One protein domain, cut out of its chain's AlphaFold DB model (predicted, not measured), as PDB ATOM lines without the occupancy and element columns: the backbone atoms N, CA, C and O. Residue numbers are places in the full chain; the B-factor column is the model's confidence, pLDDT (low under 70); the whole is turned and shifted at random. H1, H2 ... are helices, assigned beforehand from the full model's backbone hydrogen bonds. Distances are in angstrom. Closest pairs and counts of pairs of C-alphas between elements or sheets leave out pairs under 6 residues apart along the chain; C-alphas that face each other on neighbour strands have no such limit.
ATOM      1  N   GLN A  17      27.358  43.158 163.304       82.38
ATOM      2  CA  GLN A  17      25.957  43.572 163.425       82.38
ATOM      3  C   GLN A  17      25.178  42.683 164.414       82.38
ATOM      4  O   GLN A  17      24.311  43.179 165.135       82.38
ATOM      5  N   SER A  18      25.513  41.395 164.469       80.50
ATOM      6  CA  SER A  18      25.083  40.401 165.462       80.50
ATOM      7  C   SER A  18      25.356  40.879 166.897       80.50
ATOM      8  O   SER A  18      24.420  41.069 167.677       80.50
ATOM      9  N   THR A  19      26.614  41.175 167.234       85.31
ATOM     10  CA  THR A  19      27.042  41.684 168.547       85.31
ATOM     11  C   THR A  19      26.342  42.992 168.896       85.31
ATOM     12  O   THR A  19      25.847  43.169 170.010       85.31
ATOM     13  N   GLN A  20      26.208  43.903 167.929       87.38
ATOM     14  CA  GLN A  20      25.484  45.154 168.141       87.38
ATOM     15  C   GLN A  20      24.010  44.933 168.504       87.38
ATOM     16  O   GLN A  20      23.463  45.722 169.282       87.38
ATOM     17  N   ARG A  21      23.353  43.899 167.958       85.25
ATOM     18  CA  ARG A  21      21.966  43.543 168.310       85.25
ATOM     19  C   ARG A  21      21.878  43.029 169.742       85.25
ATOM     20  O   ARG A  21      21.029  43.521 170.482       85.25
ATOM     21  N   TYR A  22      22.779  42.134 170.154       86.56
ATOM     22  CA  TYR A  22      22.840  41.649 171.538       86.56
ATOM     23  C   TYR A  22      23.094  42.780 172.537       86.56
ATOM     24  O   TYR A  22      22.375  42.892 173.528       86.56
ATOM     25  N   ILE A  23      24.029  43.685 172.237       89.00
ATOM     26  CA  ILE A  23      24.271  44.878 173.057       89.00
ATOM     27  C   ILE A  23      23.001  45.725 173.156       89.00
ATOM     28  O   ILE A  23      22.605  46.118 174.247       89.00
ATOM     29  N   SER A  24      22.336  46.010 172.033       87.69
ATOM     30  CA  SER A  24      21.087  46.781 172.041       87.69
ATOM     31  C   SER A  24      20.007  46.129 172.899       87.69
ATOM     32  O   SER A  24      19.323  46.829 173.640       87.69
ATOM     33  N   LEU A  25      19.871  44.808 172.808       85.06
ATOM     34  CA  LEU A  25      18.923  44.046 173.601       85.06
ATOM     35  C   LEU A  25      19.228  44.167 175.099       85.06
ATOM     36  O   LEU A  25      18.348  44.535 175.874       85.06
ATOM     37  N   LEU A  26      20.476  43.920 175.493       88.00
ATOM     38  CA  LEU A  26      20.912  43.978 176.886       88.00
ATOM     39  C   LEU A  26      20.783  45.388 177.468       88.00
ATOM     40  O   LEU A  26      20.279  45.541 178.575       88.00
ATOM     41  N   LYS A  27      21.137  46.428 176.701       89.56
ATOM     42  CA  LYS A  27      20.929  47.829 177.102       89.56
ATOM     43  C   LYS A  27      19.464  48.126 177.414       89.56
ATOM     44  O   LYS A  27      19.179  48.757 178.425       89.56
ATOM     45  N   THR A  28      18.542  47.678 176.558       84.19
ATOM     46  CA  THR A  28      17.099  47.884 176.759       84.19
ATOM     47  C   THR A  28      16.601  47.146 178.000       84.19
ATOM     48  O   THR A  28      15.921  47.737 178.830       84.19
ATOM     49  N   GLN A  29      16.981  45.876 178.144       80.50
ATOM     50  CA  GLN A  29      16.534  45.001 179.230       80.50
ATOM     51  C   GLN A  29      17.046  45.453 180.600       80.50
ATOM     52  O   GLN A  29      16.297  45.520 181.570       80.50
ATOM     53  N   LEU A  30      18.328  45.802 180.674       84.88
ATOM     54  CA  LEU A  30      19.001  46.141 181.923       84.88
ATOM     55  C   LEU A  30      18.961  47.641 182.227       84.88
ATOM     56  O   LEU A  30      19.294  48.035 183.343       84.88
ATOM     57  N   SER A  31      18.538  48.473 181.269       87.62
ATOM     58  CA  SER A  31      18.619  49.938 181.358       87.62
ATOM     59  C   SER A  31      20.046  50.432 181.640       87.62
ATOM     60  O   SER A  31      20.232  51.337 182.445       87.62
ATOM     61  N   ILE A  32      21.035  49.829 180.970       89.06
ATOM     62  CA  ILE A  32      22.463  50.167 181.099       89.06
ATOM     63  C   ILE A  32      23.071  50.647 179.772       89.06
ATOM     64  O   ILE A  32      22.507  50.463 178.685       89.06
ATOM     65  N   ALA A  33      24.261  51.232 179.838       90.56
ATOM     66  CA  ALA A  33      25.027  51.759 178.723       90.56
ATOM     67  C   ALA A  33      26.288  50.932 178.425       90.56
ATOM     68  O   ALA A  33      27.213  50.840 179.224       90.56
ATOM     69  N   TYR A  34      26.377  50.408 177.202       88.12
ATOM     70  CA  TYR A  34      27.635  49.883 176.663       88.12
ATOM     71  C   TYR A  34      28.593  51.020 176.266       88.12
ATOM     72  O   TYR A  34      28.126  51.954 175.600       88.12
ATOM     73  N   PRO A  35      29.913  50.917 176.529       90.69
ATOM     74  CA  PRO A  35      30.601  49.889 177.332       90.69
ATOM     75  C   PRO A  35      30.810  50.290 178.808       90.69
ATOM     76  O   PRO A  35      31.562  49.639 179.521       90.69
ATOM     77  N   THR A  36      30.226  51.402 179.262       87.94
ATOM     78  CA  THR A  36      30.599  52.058 180.528       87.94
ATOM     79  C   THR A  36      29.919  51.495 181.772       87.94
ATOM     80  O   THR A  36      30.433  51.676 182.869       87.94
ATOM     81  N   GLU A  37      28.765  50.853 181.622       90.12
ATOM     82  CA  GLU A  37      27.960  50.307 182.717       90.12
ATOM     83  C   GLU A  37      27.853  48.789 182.588       90.12
ATOM     84  O   GLU A  37      27.774  48.269 181.478       90.12
ATOM     85  N   ASN A  38      27.813  48.086 183.716       90.38
ATOM     86  CA  ASN A  38      27.738  46.624 183.801       90.38
ATOM     87  C   ASN A  38      26.506  46.190 184.625       90.38
ATOM     88  O   ASN A  38      25.640  47.016 184.926       90.38
ATOM     89  N   LEU A  39      26.408  44.912 185.011       88.44
ATOM     90  CA  LEU A  39      25.258  44.408 185.777       88.44
ATOM     91  C   LEU A  39      25.059  45.112 187.122       88.44
ATOM     92  O   LEU A  39      23.919  45.358 187.498       88.44
ATOM     93  N   GLU A  40      26.130  45.502 187.817       88.00
ATOM     94  CA  GLU A  40      26.039  46.186 189.118       88.00
ATOM     95  C   GLU A  40      25.330  47.547 189.025       88.00
ATOM     96  O   GLU A  40      24.825  48.064 190.018       88.00
ATOM     97  N   HIS A  41      25.269  48.125 187.823       89.25
ATOM     98  CA  HIS A  41      24.620  49.408 187.563       89.25
ATOM     99  C   HIS A  41      23.135  49.252 187.195       89.25
ATOM    100  O   HIS A  41      22.418  50.246 187.066       89.25
ATOM    101  N   SER A  42      22.645  48.021 187.014       87.56
ATOM    102  CA  SER A  42      21.270  47.767 186.597       87.56
ATOM    103  C   SER A  42      20.318  47.686 187.789       87.56
ATOM    104  O   SER A  42      20.177  46.647 188.429       87.56
ATOM    105  N   SER A  43      19.520  48.738 187.993       86.00
ATOM    106  CA  SER A  43      18.421  48.710 188.974       86.00
ATOM    107  C   SER A  43      17.306  47.709 188.629       86.00
ATOM    108  O   SER A  43      16.387  47.508 189.422       86.00
ATOM    109  N   GLN A  44      17.312  47.143 187.415       81.88
ATOM    110  CA  GLN A  44      16.331  46.139 186.997       81.88
ATOM    111  C   GLN A  44      16.634  44.773 187.623       81.88
ATOM    112  O   GLN A  44      15.703  44.058 187.983       81.88
ATOM    113  N   LEU A  45      17.915  44.438 187.821       82.69
ATOM    114  CA  LEU A  45      18.321  43.180 188.456       82.69
ATOM    115  C   LEU A  45      17.914  43.113 189.929       82.69
ATOM    116  O   LEU A  45      17.513  42.051 190.398       82.69
ATOM    117  N   ASP A  46      17.933  44.248 190.631       80.62
ATOM    118  CA  ASP A  46      17.448  44.338 192.015       80.62
ATOM    119  C   ASP A  46      15.944  44.042 192.127       80.62
ATOM    120  O   ASP A  46      15.455  43.615 193.174       80.62
ATOM    121  N   ARG A  47      15.189  44.297 191.051       80.75
ATOM    122  CA  ARG A  47      13.731  44.132 191.003       80.75
ATOM    123  C   ARG A  47      13.313  42.763 190.492       80.75
ATOM    124  O   ARG A  47      12.299  42.241 190.948       80.75
ATOM    125  N   ASP A  48      14.068  42.200 189.553       80.50
ATOM    126  CA  ASP A  48      13.808  40.878 189.002       80.50
ATOM    127  C   ASP A  48      15.100  40.047 188.895       80.50
ATOM    128  O   ASP A  48      15.830  40.157 187.906       80.50
ATOM    129  N   PRO A  49      15.376  39.146 189.856       77.94
ATOM    130  CA  PRO A  49      16.548  38.278 189.790       77.94
ATOM    131  C   PRO A  49      16.502  37.295 188.606       77.94
ATOM    132  O   PRO A  49      17.549  36.803 188.181       77.94
ATOM    133  N   VAL A  50      15.326  37.034 188.013       80.62
ATOM    134  CA  VAL A  50      15.206  36.207 186.797       80.62
ATOM    135  C   VAL A  50      15.860  36.892 185.597       80.62
ATOM    136  O   VAL A  50      16.350  36.218 184.691       80.62
ATOM    137  N   LEU A  51      15.963  38.222 185.605       81.12
ATOM    138  CA  LEU A  51      16.639  38.963 184.549       81.12
ATOM    139  C   LEU A  51      18.129  38.594 184.456       81.12
ATOM    140  O   LEU A  51      18.669  38.534 183.354       81.12
ATOM    141  N   LYS A  52      18.778  38.231 185.573       85.69
ATOM    142  CA  LYS A  52      20.157  37.715 185.553       85.69
ATOM    143  C   LYS A  52      20.255  36.404 184.765       85.69
ATOM    144  O   LYS A  52      21.168  36.226 183.964       85.69
ATOM    145  N   LEU A  53      19.278  35.513 184.927       84.31
ATOM    146  CA  LEU A  53      19.199  34.259 184.174       84.31
ATOM    147  C   LEU A  53      18.940  34.504 182.681       84.31
ATOM    148  O   LEU A  53      19.545  33.851 181.833       84.31
ATOM    149  N   VAL A  54      18.088  35.479 182.351       83.00
ATOM    150  CA  VAL A  54      17.851  35.918 180.965       83.00
ATOM    151  C   VAL A  54      19.139  36.428 180.318       83.00
ATOM    152  O   VAL A  54      19.450  36.048 179.191       83.00
ATOM    153  N   VAL A  55      19.913  37.249 181.027       87.50
ATOM    154  CA  VAL A  55      21.210  37.737 180.543       87.50
ATOM    155  C   VAL A  55      22.178  36.579 180.301       87.50
ATOM    156  O   VAL A  55      22.764  36.503 179.221       87.50
ATOM    157  N   GLY A  56      22.298  35.650 181.254       88.75
ATOM    158  CA  GLY A  56      23.147  34.467 181.101       88.75
ATOM    159  C   GLY A  56      22.761  33.632 179.877       88.75
ATOM    160  O   GLY A  56      23.621  33.235 179.093       88.75
ATOM    161  N   LEU A  57      21.458  33.444 179.646       85.62
ATOM    162  CA  LEU A  57      20.945  32.769 178.454       85.62
ATOM    163  C   LEU A  57      21.333  33.501 177.158       85.62
ATOM    164  O   LEU A  57      21.770  32.857 176.206       85.62
ATOM    165  N   ILE A  58      21.212  34.834 177.110       84.94
ATOM    166  CA  ILE A  58      21.595  35.639 175.938       84.94
ATOM    167  C   ILE A  58      23.088  35.470 175.624       84.94
ATOM    168  O   ILE A  58      23.443  35.272 174.461       84.94
ATOM    169  N   ILE A  59      23.956  35.492 176.642       87.44
ATOM    170  CA  ILE A  59      25.402  35.282 176.472       87.44
ATOM    171  C   ILE A  59      25.667  33.887 175.886       87.44
ATOM    172  O   ILE A  59      26.372  33.763 174.881       87.44
ATOM    173  N   VAL A  60      25.048  32.840 176.440       85.19
ATOM    174  CA  VAL A  60      25.208  31.457 175.950       85.19
ATOM    175  C   VAL A  60      24.711  31.295 174.510       85.19
ATOM    176  O   VAL A  60      25.362  30.619 173.710       85.19
ATOM    177  N   ILE A  61      23.589  31.921 174.148       82.56
ATOM    178  CA  ILE A  61      23.055  31.877 172.780       82.56
ATOM    179  C   ILE A  61      23.986  32.615 171.812       82.56
ATOM    180  O   ILE A  61      24.294  32.080 170.747       82.56
ATOM    181  N   SER A  62      24.517  33.780 172.201       81.81
ATOM    182  CA  SER A  62      25.443  34.550 171.358       81.81
ATOM    183  C   SER A  62      26.692  33.753 170.962       81.81
ATOM    184  O   SER A  62      27.152  33.862 169.826       81.81
ATOM    185  N   LYS A  63      27.179  32.877 171.854       82.44
ATOM    186  CA  LYS A  63      28.296  31.958 171.589       82.44
ATOM    187  C   LYS A  63      27.986  30.958 170.475       82.44
ATOM    188  O   LYS A  63      28.876  30.553 169.738       82.44
ATOM    189  N   ARG A  64      26.729  30.516 170.379       74.62
ATOM    190  CA  ARG A  64      26.302  29.488 169.420       74.62
ATOM    191  C   ARG A  64      25.932  30.054 168.063       74.62
ATOM    192  O   ARG A  64      26.231  29.418 167.062       74.62
ATOM    193  N   SER A  65      25.314  31.230 168.031       70.12
ATOM    194  CA  SER A  65      24.905  31.863 166.773       70.12
ATOM    195  C   SER A  65      26.077  32.442 165.975       70.12
ATOM    196  O   SER A  65      25.923  32.717 164.789       70.12
ATOM    197  N   CYS A  66      27.242  32.658 166.596       65.12
ATOM    198  CA  CYS A  66      28.420  33.220 165.928       65.12
ATOM    199  C   CYS A  66      29.719  32.506 166.349       65.12
ATOM    200  O   CYS A  66      30.540  33.097 167.042       65.12
ATOM    201  N   PRO A  67      29.942  31.248 165.919       61.44
ATOM    202  CA  PRO A  67      31.138  30.481 166.278       61.44
ATOM    203  C   PRO A  67      32.426  30.959 165.580       61.44
ATOM    204  O   PRO A  67      33.510  30.519 165.948       61.44
ATOM    205  N   SER A  68      32.321  31.822 164.561       60.09
ATOM    206  CA  SER A  68      33.454  32.338 163.773       60.09
ATOM    207  C   SER A  68      33.766  33.820 163.998       60.09
ATOM    208  O   SER A  68      34.738  34.315 163.430       60.09
ATOM    209  N   GLU A  69      32.930  34.550 164.740       58.31
ATOM    210  CA  GLU A  69      33.168  35.964 165.053       58.31
ATOM    211  C   GLU A  69      33.920  36.045 166.385       58.31
ATOM    212  O   GLU A  69      33.535  35.357 167.329       58.31
ATOM    213  N   GLU A  70      34.987  36.857 166.447       59.12
ATOM    214  CA  GLU A  70      35.759  37.136 167.671       59.12
ATOM    215  C   GLU A  70      34.820  37.253 168.878       59.12
ATOM    216  O   GLU A  70      33.880  38.050 168.860       59.12
ATOM    217  N   ASP A  71      35.046  36.375 169.862       76.81
ATOM    218  CA  ASP A  71      34.056  35.841 170.799       76.81
ATOM    219  C   ASP A  71      33.036  36.875 171.308       76.81
ATOM    220  O   ASP A  71      33.197  37.491 172.363       76.81
ATOM    221  N   CYS A  72      31.912  37.007 170.593       85.00
ATOM    222  CA  CYS A  72      30.788  37.870 170.976       85.00
ATOM    223  C   CYS A  72      30.353  37.591 172.423       85.00
ATOM    224  O   CYS A  72      30.144  38.510 173.210       85.00
ATOM    225  N   SER A  73      30.298  36.310 172.797       86.06
ATOM    226  CA  SER A  73      29.964  35.893 174.159       86.06
ATOM    227  C   SER A  73      30.990  36.335 175.202       86.06
ATOM    228  O   SER A  73      30.591  36.738 176.291       86.06
ATOM    229  N   GLN A  74      32.284  36.320 174.865       87.12
ATOM    230  CA  GLN A  74      33.342  36.797 175.749       87.12
ATOM    231  C   GLN A  74      33.257  38.312 175.909       87.12
ATOM    232  O   GLN A  74      33.297  38.801 177.029       87.12
ATOM    233  N   LEU A  75      33.040  39.054 174.819       89.44
ATOM    234  CA  LEU A  75      32.846  40.503 174.882       89.44
ATOM    235  C   LEU A  75      31.649  40.875 175.765       89.44
ATOM    236  O   LEU A  75      31.720  41.835 176.531       89.44
ATOM    237  N   LEU A  76      30.540  40.138 175.662       89.62
ATOM    238  CA  LEU A  76      29.361  40.375 176.496       89.62
ATOM    239  C   LEU A  76      29.612  40.010 177.965       89.62
ATOM    240  O   LEU A  76      29.184  40.763 178.837       89.62
ATOM    241  N   ASP A  77      30.302  38.901 178.243       89.31
ATOM    242  CA  ASP A  77      30.689  38.504 179.604       89.31
ATOM    243  C   ASP A  77      31.627  39.538 180.249       89.31
ATOM    244  O   ASP A  77      31.361  40.008 181.357       89.31
ATOM    245  N   GLU A  78      32.659  39.967 179.515       89.81
ATOM    246  CA  GLU A  78      33.619  40.996 179.930       89.81
ATOM    247  C   GLU A  78      32.953  42.354 180.138       89.81
ATOM    248  O   GLU A  78      33.274  43.058 181.087       89.81
ATOM    249  N   TRP A  79      32.008  42.742 179.284       91.25
ATOM    250  CA  TRP A  79      31.269  43.987 179.474       91.25
ATOM    251  C   TRP A  79      30.378  43.951 180.713       91.25
ATOM    252  O   TRP A  79      30.330  44.905 181.491       91.25
ATOM    253  N   LEU A  80      29.651  42.856 180.898       90.56
ATOM    254  CA  LEU A  80      28.657  42.748 181.954       90.56
ATOM    255  C   LEU A  80      29.263  42.391 183.311       90.56
ATOM    256  O   LEU A  80      28.560  42.504 184.315       90.56
ATOM    257  N   HIS A  81      30.538  41.990 183.348       89.62
ATOM    258  CA  HIS A  81      31.160  41.345 184.506       89.62
ATOM    259  C   HIS A  81      30.278  40.197 185.024       89.62
ATOM    260  O   HIS A  81      30.072  40.057 186.228       89.62
ATOM    261  N   PHE A  82      29.695  39.416 184.105       86.69
ATOM    262  CA  PHE A  82      28.746  38.363 184.468       86.69
ATOM    263  C   PHE A  82      29.462  37.228 185.206       86.69
ATOM    264  O   PHE A  82      29.000  36.777 186.249       86.69
ATOM    265  N   GLY A  83      30.625  36.826 184.694       81.00
ATOM    266  CA  GLY A  83      31.467  35.802 185.283       81.00
ATOM    267  C   GLY A  83      31.195  34.449 184.641       81.00
ATOM    268  O   GLY A  83      30.124  33.865 184.795       81.00
ATOM    269  N   LEU A  84      32.214  33.901 183.978       65.25
ATOM    270  CA  LEU A  84      32.135  32.640 183.232       65.25
ATOM    271  C   LEU A  84      31.564  31.452 184.030       65.25
ATOM    272  O   LEU A  84      30.955  30.563 183.440       65.25
ATOM    273  N   TYR A  85      31.750  31.420 185.353       69.00
ATOM    274  CA  TYR A  85      31.247  30.350 186.228       69.00
ATOM    275  C   TYR A  85      29.788  30.532 186.665       69.00
ATOM    276  O   TYR A  85      29.203  29.605 187.218       69.00
ATOM    277  N   GLU A  86      29.205  31.707 186.434       77.94
ATOM    278  CA  GLU A  86      27.803  31.994 186.742       77.94
ATOM    279  C   GLU A  86      26.881  31.722 185.547       77.94
ATOM    280  O   GLU A  86      25.655  31.743 185.690       77.94
ATOM    281  N   LEU A  87      27.451  31.481 184.360       84.31
ATOM    282  CA  LEU A  87      26.678  31.209 183.155       84.31
ATOM    283  C   LEU A  87      25.912  29.881 183.282       84.31
ATOM    284  O   LEU A  87      26.487  28.874 183.705       84.31
ATOM    285  N   PRO A  88      24.631  29.848 182.873       84.56
ATOM    286  CA  PRO A  88      23.849  28.623 182.898       84.56
ATOM    287  C   PRO A  88      24.451  27.571 181.960       84.56
ATOM    288  O   PRO A  88      24.933  27.878 180.864       84.56
ATOM    289  N   LEU A  89      24.394  26.304 182.376       84.44
ATOM    290  CA  LEU A  89      24.785  25.199 181.510       84.44
ATOM    291  C   LEU A  89      23.781  25.062 180.369       84.44
ATOM    292  O   LEU A  89      22.599  25.366 180.503       84.44
ATOM    293  N   LEU A  90      24.231  24.521 179.237       79.56
ATOM    294  CA  LEU A  90      23.370  24.343 178.068       79.56
ATOM    295  C   LEU A  90      22.103  23.528 178.367       79.56
ATOM    296  O   LEU A  90      21.037  23.831 177.834       79.56
ATOM    297  N   HIS A  91      22.236  22.475 179.173       79.44
ATOM    298  CA  HIS A  91      21.102  21.673 179.622       79.44
ATOM    299  C   HIS A  91      20.055  22.555 180.316       79.44
ATOM    300  O   HIS A  91      18.882  22.513 179.956       79.44
ATOM    301  N   ASP A  92      20.497  23.418 181.226       82.50
ATOM    302  CA  ASP A  92      19.617  24.299 181.987       82.50
ATOM    303  C   ASP A  92      19.005  25.368 181.080       82.50
ATOM    304  O   ASP A  92      17.810  25.630 181.164       82.50
ATOM    305  N   CYS A  93      19.768  25.895 180.115       81.50
ATOM    306  CA  CYS A  93      19.242  26.790 179.085       81.50
ATOM    307  C   CYS A  93      18.086  26.154 178.300       81.50
ATOM    308  O   CYS A  93      17.100  26.836 178.023       81.50
ATOM    309  N   LYS A  94      18.187  24.862 177.945       78.38
ATOM    310  CA  LYS A  94      17.109  24.134 177.252       78.38
ATOM    311  C   LYS A  94      15.853  24.038 178.121       78.38
ATOM    312  O   LYS A  94      14.754  24.221 177.607       78.38
ATOM    313  N   GLU A  95      16.004  23.783 179.416       80.06
ATOM    314  CA  GLU A  95      14.870  23.723 180.343       80.06
ATOM    315  C   GLU A  95      14.256  25.110 180.585       80.06
ATOM    316  O   GLU A  95      13.036  25.255 180.565       80.06
ATOM    317  N   MET A  96      15.075  26.161 180.677       80.38
ATOM    318  CA  MET A  96      14.613  27.547 180.804       80.38
ATOM    319  C   MET A  96      13.768  27.987 179.604       80.38
ATOM    320  O   MET A  96      12.721  28.598 179.783       80.38
ATOM    321  N   VAL A  97      14.172  27.648 178.374       75.69
ATOM    322  CA  VAL A  97      13.369  27.978 177.179       75.69
ATOM    323  C   VAL A  97      12.145  27.074 177.001       75.69
ATOM    324  O   VAL A  97      11.271  27.398 176.202       75.69
ATOM    325  N   ARG A  98      12.056  25.947 177.718       75.19
ATOM    326  CA  ARG A  98      10.843  25.113 177.788       75.19
ATOM    327  C   ARG A  98       9.856  25.626 178.835       75.19
ATOM    328  O   ARG A  98       8.656  25.376 178.710       75.19
ATOM    329  N   ASP A  99      10.339  26.352 179.838       79.44
ATOM    330  CA  ASP A  99       9.499  26.987 180.843       79.44
ATOM    331  C   ASP A  99       8.743  28.178 180.236       79.44
ATOM    332  O   ASP A  99       9.295  29.219 179.871       79.44
ATOM    333  N   ARG A 100       7.420  28.028 180.156       74.56
ATOM    334  CA  ARG A 100       6.525  29.054 179.622       74.56
ATOM    335  C   ARG A 100       6.589  30.364 180.409       74.56
ATOM    336  O   ARG A 100       6.542  31.428 179.800       74.56
ATOM    337  N   SER A 101       6.686  30.302 181.733       77.19
ATOM    338  CA  SER A 101       6.744  31.496 182.581       77.19
ATOM    339  C   SER A 101       8.052  32.262 182.377       77.19
ATOM    340  O   SER A 101       8.063  33.494 182.381       77.19
ATOM    341  N   PHE A 102       9.141  31.539 182.111       78.06
ATOM    342  CA  PHE A 102      10.423  32.129 181.751       78.06
ATOM    343  C   PHE A 102      10.362  32.797 180.371       78.06
ATOM    344  O   PHE A 102      10.769  33.951 180.226       78.06
ATOM    345  N   LEU A 103       9.784  32.121 179.371       73.31
ATOM    346  CA  LEU A 103       9.564  32.700 178.043       73.31
ATOM    347  C   LEU A 103       8.686  33.956 178.095       73.31
ATOM    348  O   LEU A 103       8.992  34.947 177.440       73.31
ATOM    349  N   GLU A 104       7.609  33.954 178.879       73.19
ATOM    350  CA  GLU A 104       6.736  35.124 179.027       73.19
ATOM    351  C   GLU A 104       7.507  36.337 179.573       73.19
ATOM    352  O   GLU A 104       7.353  37.439 179.044       73.19
ATOM    353  N   ARG A 105       8.413  36.140 180.540       71.31
ATOM    354  CA  ARG A 105       9.307  37.204 181.037       71.31
ATOM    355  C   ARG A 105      10.315  37.663 179.987       71.31
ATOM    356  O   ARG A 105      10.507  38.864 179.800       71.31
ATOM    357  N   LEU A 106      10.909  36.714 179.265       70.19
ATOM    358  CA  LEU A 106      11.816  36.974 178.146       70.19
ATOM    359  C   LEU A 106      11.145  37.898 177.112       70.19
ATOM    360  O   LEU A 106      11.726  38.890 176.667       70.19
ATOM    361  N   TYR A 107       9.883  37.617 176.784       67.94
ATOM    362  CA  TYR A 107       9.099  38.401 175.835       67.94
ATOM    363  C   TYR A 107       8.629  39.751 176.393       67.94
ATOM    364  O   TYR A 107       8.698  40.745 175.670       67.94
ATOM    365  N   GLN A 108       8.222  39.832 177.664       67.25
ATOM    366  CA  GLN A 108       7.806  41.090 178.302       67.25
ATOM    367  C   GLN A 108       8.923  42.140 178.357       67.25
ATOM    368  O   GLN A 108       8.642  43.331 178.245       67.25
ATOM    369  N   GLY A 109      10.185  41.718 178.447       62.34
ATOM    370  CA  GLY A 109      11.329  42.632 178.431       62.34
ATOM    371  C   GLY A 109      11.672  43.231 177.053       62.34
ATOM    372  O   GLY A 109      12.596  44.034 176.930       62.34
ATOM    373  N   GLY A 110      10.949  42.859 175.990       57.56
ATOM    374  CA  GLY A 110      11.124  43.448 174.658       57.56
ATOM    375  C   GLY A 110      12.043  42.671 173.710       57.56
ATOM    376  O   GLY A 110      12.455  43.220 172.690       57.56
ATOM    377  N   ILE A 111      12.326  41.389 173.977       57.06
ATOM    378  CA  ILE A 111      13.043  40.509 173.026       57.06
ATOM    379  C   ILE A 111      12.260  40.319 171.720       57.06
ATOM    380  O   ILE A 111      12.865  40.218 170.655       57.06
ATOM    381  N   VAL A 112      10.924  40.374 171.778       46.09
ATOM    382  CA  VAL A 112      10.035  40.377 170.600       46.09
ATOM    383  C   VAL A 112      10.205  41.595 169.685       46.09
ATOM    384  O   VAL A 112       9.794  41.533 168.530       46.09
ATOM    385  N   ASN A 113      10.799  42.697 170.158       46.84
ATOM    386  CA  ASN A 113      10.909  43.929 169.367       46.84
ATOM    387  C   ASN A 113      12.074  43.915 168.370       46.84
ATOM    388  O   ASN A 113      12.195  44.824 167.550       46.84
TER     389      ASN A 113
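Overview. This is residues 17 to 113 of the 130 residues of the protein "Putative polyketide synthase protein" of Corchorus olitorius (UniProt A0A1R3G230). What shape do these atoms make? Three helices, H1, H2 and H3, stand side by side with their centres in a triangle, running in alternate directions, while beyond H2 the short helices H4 and H5 make a corner. The long link of residues 31 to 49 loops past the end of the group where H1 ends and H2 begins. What is it built of, and how large is it? The printed part has 97 residues with five named helices, H1 to H5 in order, and no named strand, and its class is all helix. It is compact, with a radius of gyration of the C-alphas of 12.5 A, and rounded, spanning 33 by 28 by 28 A.

Arrangement. How does the first helix stand to the second? H1, residues 17 to 30, touches H2, residues 50 to 65, at a shallow tilt of 3 degrees, opposite ways, as a helical hairpin. Their closest C-alphas, of Leu 26 and Val 55, are 7.2 A apart. Where does the third helix come in? H3, residues 72 to 80, forms a helical hairpin with H2, at a shallow tilt of 28 degrees, opposite ways; H2 touches it with residues 59 to 63 alone, and the closest C-alphas, of Lys 63 and Ser 73, are 5.0 A apart. H1 and H3 are close but not clearly touching, with the C-alphas of Thr 19 and Cys 72 closest at 5.9 A. What of the last two helices? H4, residues 90 to 98, and H5, residues 100 to 108, touch only at the corner, and only just, with 3 pairs of C-alphas within 8 A, the closest those of Val 97 and Leu 103 at 6.1 A; they stand about perpendicular at 82 degrees. H2 is close but not clearly touching to both, its closest C-alphas being Leu 57 to Cys 93 of H4, 6.2 A, and Val 54 to Leu 106 of H5, 6.7 A. Are the backbones in order? Every O i to N i+4 pair is within hydrogen-bond range in H1, H3, H4 and H5, and 11 of 12 are in H2.

Along the chain. Where do the first helices lie? H1 begins at C-alpha 17, (25.957, 43.572, 163.425), and is 19.9 A long from first to last C-alpha; H2, from C-alpha 50 at (15.206, 36.207, 186.797), is 22.7 A long. And the later ones? H3 is 12.2 A long, H4 12.6 A and H5 12.2 A, ending at C-alpha 108, (7.806, 41.090, 178.302).

Size, cuts and confidence. How far does it reach? The two C-alphas farthest apart, of Arg 47 and Ser 68, are 35.6 A apart. Is it cut, and which link is long? The printed part has no cut, and the link from H1 to H2 is long, at 19 residues. Where is confidence low? The pLDDT is under 70 in residues 66 to 70, 84 to 85 and 107 to 113.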